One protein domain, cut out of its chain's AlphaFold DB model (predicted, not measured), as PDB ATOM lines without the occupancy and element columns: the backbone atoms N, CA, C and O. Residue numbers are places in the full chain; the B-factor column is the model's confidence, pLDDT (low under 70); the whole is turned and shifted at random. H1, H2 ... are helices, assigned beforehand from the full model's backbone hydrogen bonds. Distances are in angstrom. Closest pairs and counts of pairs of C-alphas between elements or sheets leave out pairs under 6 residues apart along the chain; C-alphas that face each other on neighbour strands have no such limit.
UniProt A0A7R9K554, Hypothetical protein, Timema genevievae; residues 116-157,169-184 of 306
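Overview. This is residues 116 to 157 and 169 to 184 of the 306 residues of the protein "Hypothetical protein" of Timema genevievae (UniProt A0A7R9K554). One long straight helix, H1, makes a rod, and a short helix, H2, packs on it near its far end and crosses it at a steep tilt. The first part of H1, residues 116 to 140, sticks out as a free arm, while the rest of the printed part makes a small body spanning 25 by 17 by 14 A. The printed part has 58 residues, with two named helices, H1 then H2, and no named strand; the class is all helix. The whole is extended, with a radius of gyration of the C-alphas of 18.5 A and spans of 62 by 19 by 15 A.

Along the chain. Find C-alpha 116 at (28.304, -6.430, 145.466); there H1 begins, and it runs through residues 116 to 154, 56.8 A from first to last C-alpha, to C-alpha 154 at (41.636, -44.484, 105.495). After the cut, look for C-alpha 174 at (42.093, -52.073, 118.465), where H2, residues 174 to 183, begins; its first and last C-alphas are 14.2 A apart.

Arrangement. Look at residues 145 to 152 of H1, which alone touch H2. The closest C-alphas of the two helices are those of Leu 148 and Leu 180, 6.1 A apart. Their lines stand at a steep tilt of 50 degrees, and they run opposite ways. In H1 and H2 every O i to N i+4 pair is within hydrogen-bond range.

Size, cuts and confidence. The C-alphas of Leu 116 and Ser 157, the two farthest apart, are 62.2 A from each other. The link from H1 to H2 runs across the cut: residues 158 to 168 are not printed, and C-alphas 157 and 169 are 12.8 A apart. Mean pLDDT of the printed part is 91.4; look for values under 70 at residues 155 to 157 and 169 to 170.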
ATOM      1  N   LEU A 116      29.248  -5.583 146.198       94.94
ATOM      2  CA  LEU A 116      28.304  -6.430 145.466       94.94
ATOM      3  C   LEU A 116      28.639  -6.485 143.971       94.94
ATOM      4  O   LEU A 116      28.649  -7.562 143.379       94.94
ATOM      5  N   MET A 117      28.938  -5.340 143.357       96.50
ATOM      6  CA  MET A 117      29.328  -5.280 141.951       96.50
ATOM      7  C   MET A 117      30.613  -6.076 141.696       96.50
ATOM      8  O   MET A 117      30.676  -6.840 140.735       96.50
ATOM      9  N   GLN A 118      31.609  -5.949 142.575       94.62
ATOM     10  CA  GLN A 118      32.840  -6.730 142.501       94.62
ATOM     11  C   GLN A 118      32.552  -8.233 142.589       94.62
ATOM     12  O   GLN A 118      33.065  -8.996 141.771       94.62
ATOM     13  N   GLN A 119      31.689  -8.652 143.517       95.69
ATOM     14  CA  GLN A 119      31.292 -10.051 143.666       95.69
ATOM     15  C   GLN A 119      30.620 -10.590 142.394       95.69
ATOM     16  O   GLN A 119      30.981 -11.667 141.927       95.69
ATOM     17  N   LEU A 120      29.700  -9.826 141.797       97.69
ATOM     18  CA  LEU A 120      29.021 -10.209 140.554       97.69
ATOM     19  C   LEU A 120      29.990 -10.315 139.371       97.69
ATOM     20  O   LEU A 120      29.880 -11.232 138.560       97.69
ATOM     21  N   ILE A 121      30.959  -9.401 139.266       97.75
ATOM     22  CA  ILE A 121      31.988  -9.454 138.219       97.75
ATOM     23  C   ILE A 121      32.856 -10.706 138.387       97.75
ATOM     24  O   ILE A 121      33.145 -11.383 137.399       97.75
ATOM     25  N   LEU A 122      33.251 -11.033 139.620       97.75
ATOM     26  CA  LEU A 122      34.037 -12.233 139.913       97.75
ATOM     27  C   LEU A 122      33.251 -13.512 139.614       97.75
ATOM     28  O   LEU A 122      33.778 -14.411 138.962       97.75
ATOM     29  N   GLU A 123      31.983 -13.576 140.021       98.25
ATOM     30  CA  GLU A 123      31.093 -14.693 139.705       98.25
ATOM     31  C   GLU A 123      30.948 -14.869 138.189       98.25
ATOM     32  O   GLU A 123      31.124 -15.968 137.659       98.25
ATOM     33  N   GLN A 124      30.699 -13.778 137.462       98.25
ATOM     34  CA  GLN A 124      30.570 -13.818 136.011       98.25
ATOM     35  C   GLN A 124      31.880 -14.236 135.329       98.25
ATOM     36  O   GLN A 124      31.848 -14.982 134.345       98.25
ATOM     37  N   ALA A 125      33.029 -13.802 135.851       98.19
ATOM     38  CA  ALA A 125      34.336 -14.215 135.356       98.19
ATOM     39  C   ALA A 125      34.573 -15.719 135.567       98.19
ATOM     40  O   ALA A 125      35.033 -16.396 134.645       98.19
ATOM     41  N   GLU A 126      34.221 -16.271 136.730       98.31
ATOM     42  CA  GLU A 126      34.330 -17.712 136.981       98.31
ATOM     43  C   GLU A 126      33.352 -18.525 136.129       98.31
ATOM     44  O   GLU A 126      33.746 -19.534 135.537       98.31
ATOM     45  N   ASN A 127      32.121 -18.042 135.949       98.31
ATOM     46  CA  ASN A 127      31.148 -18.652 135.045       98.31
ATOM     47  C   ASN A 127      31.651 -18.663 133.594       98.31
ATOM     48  O   ASN A 127      31.538 -19.677 132.901       98.31
ATOM     49  N   ALA A 128      32.254 -17.567 133.125       98.38
ATOM     50  CA  ALA A 128      32.855 -17.500 131.796       98.38
ATOM     51  C   ALA A 128      34.025 -18.487 131.651       98.38
ATOM     52  O   ALA A 128      34.078 -19.236 130.673       98.38
ATOM     53  N   LYS A 129      34.922 -18.562 132.646       98.31
ATOM     54  CA  LYS A 129      36.018 -19.543 132.663       98.31
ATOM     55  C   LYS A 129      35.489 -20.976 132.637       98.31
ATOM     56  O   LYS A 129      36.006 -21.794 131.880       98.31
ATOM     57  N   HIS A 130      34.462 -21.286 133.429       98.38
ATOM     58  CA  HIS A 130      33.825 -22.602 133.432       98.38
ATOM     59  C   HIS A 130      33.272 -22.956 132.047       98.38
ATOM     60  O   HIS A 130      33.599 -24.014 131.512       98.38
ATOM     61  N   ARG A 131      32.512 -22.046 131.423       97.75
ATOM     62  CA  ARG A 131      31.963 -22.249 130.072       97.75
ATOM     63  C   ARG A 131      33.052 -22.499 129.036       97.75
ATOM     64  O   ARG A 131      32.915 -23.407 128.225       97.75
ATOM     65  N   ILE A 132      34.146 -21.738 129.069       98.25
ATOM     66  CA  ILE A 132      35.274 -21.943 128.149       98.25
ATOM     67  C   ILE A 132      35.896 -23.327 128.354       98.25
ATOM     68  O   ILE A 132      36.105 -24.043 127.378       98.25
ATOM     69  N   ARG A 133      36.145 -23.740 129.604       98.12
ATOM     70  CA  ARG A 133      36.684 -25.080 129.902       98.12
ATOM     71  C   ARG A 133      35.762 -26.186 129.395       98.12
ATOM     72  O   ARG A 133      36.242 -27.140 128.793       98.12
ATOM     73  N   GLU A 134      34.455 -26.040 129.588       97.12
ATOM     74  CA  GLU A 134      33.456 -26.993 129.104       97.12
ATOM     75  C   GLU A 134      33.430 -27.068 127.568       97.12
ATOM     76  O   GLU A 134      33.447 -28.162 127.006       97.12
ATOM     77  N   MET A 135      33.443 -25.921 126.878       96.12
ATOM     78  CA  MET A 135      33.498 -25.870 125.412       96.12
ATOM     79  C   MET A 135      34.768 -26.528 124.869       96.12
ATOM     80  O   MET A 135      34.689 -27.314 123.928       96.12
ATOM     81  N   VAL A 136      35.927 -26.256 125.476       97.06
ATOM     82  CA  VAL A 136      37.199 -26.881 125.084       97.06
ATOM     83  C   VAL A 136      37.156 -28.387 125.327       97.06
ATOM     84  O   VAL A 136      37.533 -29.150 124.443       97.06
ATOM     85  N   ALA A 137      36.643 -28.839 126.475       95.44
ATOM     86  CA  ALA A 137      36.502 -30.262 126.775       95.44
ATOM     87  C   ALA A 137      35.618 -30.987 125.749       95.44
ATOM     88  O   ALA A 137      36.016 -32.028 125.223       95.44
ATOM     89  N   LYS A 138      34.463 -30.407 125.396       93.12
ATOM     90  CA  LYS A 138      33.596 -30.928 124.328       93.12
ATOM     91  C   LYS A 138      34.325 -30.944 122.983       93.12
ATOM     92  O   LYS A 138      34.373 -31.981 122.327       93.12
ATOM     93  N   GLY A 139      34.965 -29.833 122.611       93.44
ATOM     94  CA  GLY A 139      35.751 -29.704 121.382       93.44
ATOM     95  C   GLY A 139      36.842 -30.766 121.252       93.44
ATOM     96  O   GLY A 139      36.970 -31.380 120.197       93.44
ATOM     97  N   MET A 140      37.567 -31.067 122.334       95.19
ATOM     98  CA  MET A 140      38.577 -32.131 122.348       95.19
ATOM     99  C   MET A 140      37.972 -33.500 122.025       95.19
ATOM    100  O   MET A 140      38.503 -34.216 121.174       95.19
ATOM    101  N   VAL A 141      36.840 -33.853 122.645       93.06
ATOM    102  CA  VAL A 141      36.135 -35.113 122.356       93.06
ATOM    103  C   VAL A 141      35.648 -35.143 120.906       93.06
ATOM    104  O   VAL A 141      35.778 -36.171 120.241       93.06
ATOM    105  N   HIS A 142      35.149 -34.026 120.369       90.62
ATOM    106  CA  HIS A 142      34.715 -33.939 118.970       90.62
ATOM    107  C   HIS A 142      35.866 -34.126 117.987       90.62
ATOM    108  O   HIS A 142      35.752 -34.948 117.076       90.62
ATOM    109  N   CYS A 143      36.982 -33.423 118.189       93.19
ATOM    110  CA  CYS A 143      38.176 -33.564 117.362       93.19
ATOM    111  C   CYS A 143      38.713 -34.995 117.415       93.19
ATOM    112  O   CYS A 143      39.022 -35.571 116.373       93.19
ATOM    113  N   ARG A 144      38.765 -35.597 118.611       94.25
ATOM    114  CA  ARG A 144      39.215 -36.979 118.785       94.25
ATOM    115  C   ARG A 144      38.292 -37.968 118.079       94.25
ATOM    116  O   ARG A 144      38.770 -38.791 117.306       94.25
ATOM    117  N   THR A 145      36.982 -37.843 118.275       93.31
ATOM    118  CA  THR A 145      35.978 -38.687 117.612       93.31
ATOM    119  C   THR A 145      36.099 -38.571 116.093       93.31
ATOM    120  O   THR A 145      36.190 -39.580 115.402       93.31
ATOM    121  N   HIS A 146      36.170 -37.347 115.562       91.44
ATOM    122  CA  HIS A 146      36.314 -37.101 114.128       91.44
ATOM    123  C   HIS A 146      37.604 -37.705 113.554       91.44
ATOM    124  O   HIS A 146      37.572 -38.351 112.510       91.44
ATOM    125  N   LEU A 147      38.728 -37.561 114.264       92.62
ATOM    126  CA  LEU A 147      40.000 -38.172 113.884       92.62
ATOM    127  C   LEU A 147      39.888 -39.701 113.790       92.62
ATOM    128  O   LEU A 147      40.360 -40.289 112.818       92.62
ATOM    129  N   LEU A 148      39.253 -40.338 114.776       93.88
ATOM    130  CA  LEU A 148      39.054 -41.788 114.802       93.88
ATOM    131  C   LEU A 148      38.167 -42.267 113.640       93.88
ATOM    132  O   LEU A 148      38.517 -43.244 112.977       93.88
ATOM    133  N   TRP A 149      37.079 -41.551 113.330       92.94
ATOM    134  CA  TRP A 149      36.227 -41.829 112.164       92.94
ATOM    135  C   TRP A 149      36.987 -41.700 110.837       92.94
ATOM    136  O   TRP A 149      36.851 -42.555 109.963       92.94
ATOM    137  N   ASN A 150      37.834 -40.679 110.687       90.62
ATOM    138  CA  ASN A 150      38.661 -40.525 109.487       90.62
ATOM    139  C   ASN A 150      39.681 -41.670 109.357       90.62
ATOM    140  O   ASN A 150      39.820 -42.259 108.285       90.62
ATOM    141  N   LYS A 151      40.351 -42.047 110.457       91.00
ATOM    142  CA  LYS A 151      41.279 -43.193 110.481       91.00
ATOM    143  C   LYS A 151      40.585 -44.514 110.127       91.00
ATOM    144  O   LYS A 151      41.154 -45.322 109.390       91.00
ATOM    145  N   LEU A 152      39.357 -44.731 110.609       91.75
ATOM    146  CA  LEU A 152      38.569 -45.923 110.282       91.75
ATOM    147  C   LEU A 152      38.416 -46.088 108.762       91.75
ATOM    148  O   LEU A 152      38.603 -47.184 108.236       91.75
ATOM    149  N   GLN A 153      38.171 -44.994 108.046       86.38
ATOM    150  CA  GLN A 153      37.998 -45.021 106.596       86.38
ATOM    151  C   GLN A 153      39.306 -45.198 105.826       86.38
ATOM    152  O   GLN A 153      39.378 -46.021 104.911       86.38
ATOM    153  N   CYS A 154      40.359 -44.472 106.212       77.12
ATOM    154  CA  CYS A 154      41.636 -44.484 105.495       77.12
ATOM    155  C   CYS A 154      42.384 -45.821 105.579       77.12
ATOM    156  O   CYS A 154      43.182 -46.113 104.691       77.12
ATOM    157  N   SER A 155      42.095 -46.651 106.583       67.50
ATOM    158  CA  SER A 155      42.850 -47.876 106.895       67.50
ATOM    159  C   SER A 155      42.850 -48.993 105.828       67.50
ATOM    160  O   SER A 155      43.488 -50.022 106.025       67.50
ATOM    161  N   GLY A 156      42.172 -48.806 104.689       58.47
ATOM    162  CA  GLY A 156      42.207 -49.718 103.532       58.47
ATOM    163  C   GLY A 156      42.821 -49.116 102.262       58.47
ATOM    164  O   GLY A 156      43.184 -49.844 101.345       58.47
ATOM    165  N   SER A 157      42.998 -47.792 102.190       54.56
ATOM    166  CA  SER A 157      43.625 -47.162 101.027       54.56
ATOM    167  C   SER A 157      45.135 -47.169 101.232       54.56
ATOM    168  O   SER A 157      45.691 -46.264 101.851       54.56
ATOM    169  N   THR A 169      50.449 -44.794 111.438       57.00
ATOM    170  CA  THR A 169      49.666 -43.573 111.711       57.00
ATOM    171  C   THR A 169      48.278 -43.606 111.069       57.00
ATOM    172  O   THR A 169      47.337 -42.995 111.578       57.00
ATOM    173  N   HIS A 170      48.126 -44.344 109.967       63.16
ATOM    174  CA  HIS A 170      46.916 -44.325 109.137       63.16
ATOM    175  C   HIS A 170      45.912 -45.435 109.459       63.16
ATOM    176  O   HIS A 170      44.759 -45.347 109.038       63.16
ATOM    177  N   ASN A 171      46.313 -46.434 110.248       77.94
ATOM    178  CA  ASN A 171      45.442 -47.535 110.639       77.94
ATOM    179  C   ASN A 171      44.907 -47.324 112.055       77.94
ATOM    180  O   ASN A 171      45.618 -46.884 112.960       77.94
ATOM    181  N   LEU A 172      43.619 -47.603 112.232       90.25
ATOM    182  CA  LEU A 172      42.982 -47.589 113.541       90.25
ATOM    183  C   LEU A 172      43.453 -48.829 114.314       90.25
ATOM    184  O   LEU A 172      43.326 -49.948 113.824       90.25
ATOM    185  N   THR A 173      44.035 -48.649 115.496       92.31
ATOM    186  CA  THR A 173      44.388 -49.780 116.372       92.31
ATOM    187  C   THR A 173      43.146 -50.323 117.089       92.31
ATOM    188  O   THR A 173      42.124 -49.644 117.151       92.31
ATOM    189  N   TYR A 174      43.217 -51.522 117.686       94.19
ATOM    190  CA  TYR A 174      42.093 -52.073 118.465       94.19
ATOM    191  C   TYR A 174      41.663 -51.145 119.617       94.19
ATOM    192  O   TYR A 174      40.474 -50.929 119.827       94.19
ATOM    193  N   ALA A 175      42.622 -50.554 120.340       95.31
ATOM    194  CA  ALA A 175      42.326 -49.640 121.444       95.31
ATOM    195  C   ALA A 175      41.623 -48.360 120.961       95.31
ATOM    196  O   ALA A 175      40.640 -47.930 121.557       95.31
ATOM    197  N   GLU A 176      42.088 -47.786 119.849       95.25
ATOM    198  CA  GLU A 176      41.454 -46.626 119.215       95.25
ATOM    199  C   GLU A 176      40.068 -46.954 118.651       95.25
ATOM    200  O   GLU A 176      39.158 -46.131 118.711       95.25
ATOM    201  N   PHE A 177      39.893 -48.159 118.112       95.50
ATOM    202  CA  PHE A 177      38.596 -48.653 117.675       95.50
ATOM    203  C   PHE A 177      37.617 -48.770 118.847       95.50
ATOM    204  O   PHE A 177      36.480 -48.315 118.745       95.50
ATOM    205  N   LEU A 178      38.056 -49.324 119.977       95.88
ATOM    206  CA  LEU A 178      37.216 -49.434 121.165       95.88
ATOM    207  C   LEU A 178      36.867 -48.050 121.737       95.88
ATOM    208  O   LEU A 178      35.730 -47.813 122.142       95.88
ATOM    209  N   GLU A 179      37.817 -47.111 121.718       96.19
ATOM    210  CA  GLU A 179      37.565 -45.707 122.056       96.19
ATOM    211  C   GLU A 179      36.482 -45.103 121.148       96.19
ATOM    212  O   GLU A 179      35.515 -44.528 121.644       96.19
ATOM    213  N   LEU A 180      36.594 -45.292 119.828       95.38
ATOM    214  CA  LEU A 180      35.596 -44.849 118.854       95.38
ATOM    215  C   LEU A 180      34.216 -45.452 119.135       95.38
ATOM    216  O   LEU A 180      33.226 -44.724 119.172       95.38
ATOM    217  N   HIS A 181      34.160 -46.763 119.360       94.56
ATOM    218  CA  HIS A 181      32.937 -47.490 119.683       94.56
ATOM    219  C   HIS A 181      32.254 -46.921 120.937       94.56
ATOM    220  O   HIS A 181      31.049 -46.689 120.930       94.56
ATOM    221  N   ASN A 182      33.020 -46.610 121.987       94.75
ATOM    222  CA  ASN A 182      32.488 -46.042 123.231       94.75
ATOM    223  C   ASN A 182      31.992 -44.594 123.073       94.75
ATOM    224  O   ASN A 182      31.069 -44.158 123.768       94.75
ATOM    225  N   LEU A 183      32.600 -43.828 122.166       93.69
ATOM    226  CA  LEU A 183      32.178 -42.463 121.854       93.69
ATOM    227  C   LEU A 183      30.944 -42.438 120.940       93.69
ATOM    228  O   LEU A 183      30.134 -41.510 121.037       93.69
ATOM    229  N   ALA A 184      30.763 -43.458 120.104       93.12
ATOM    230  CA  ALA A 184      29.644 -43.594 119.184       93.12
ATOM    231  C   ALA A 184      28.315 -43.939 119.883       93.12
ATOM    232  O   ALA A 184      28.234 -44.151 121.097       93.12
TER     233      ALA A 184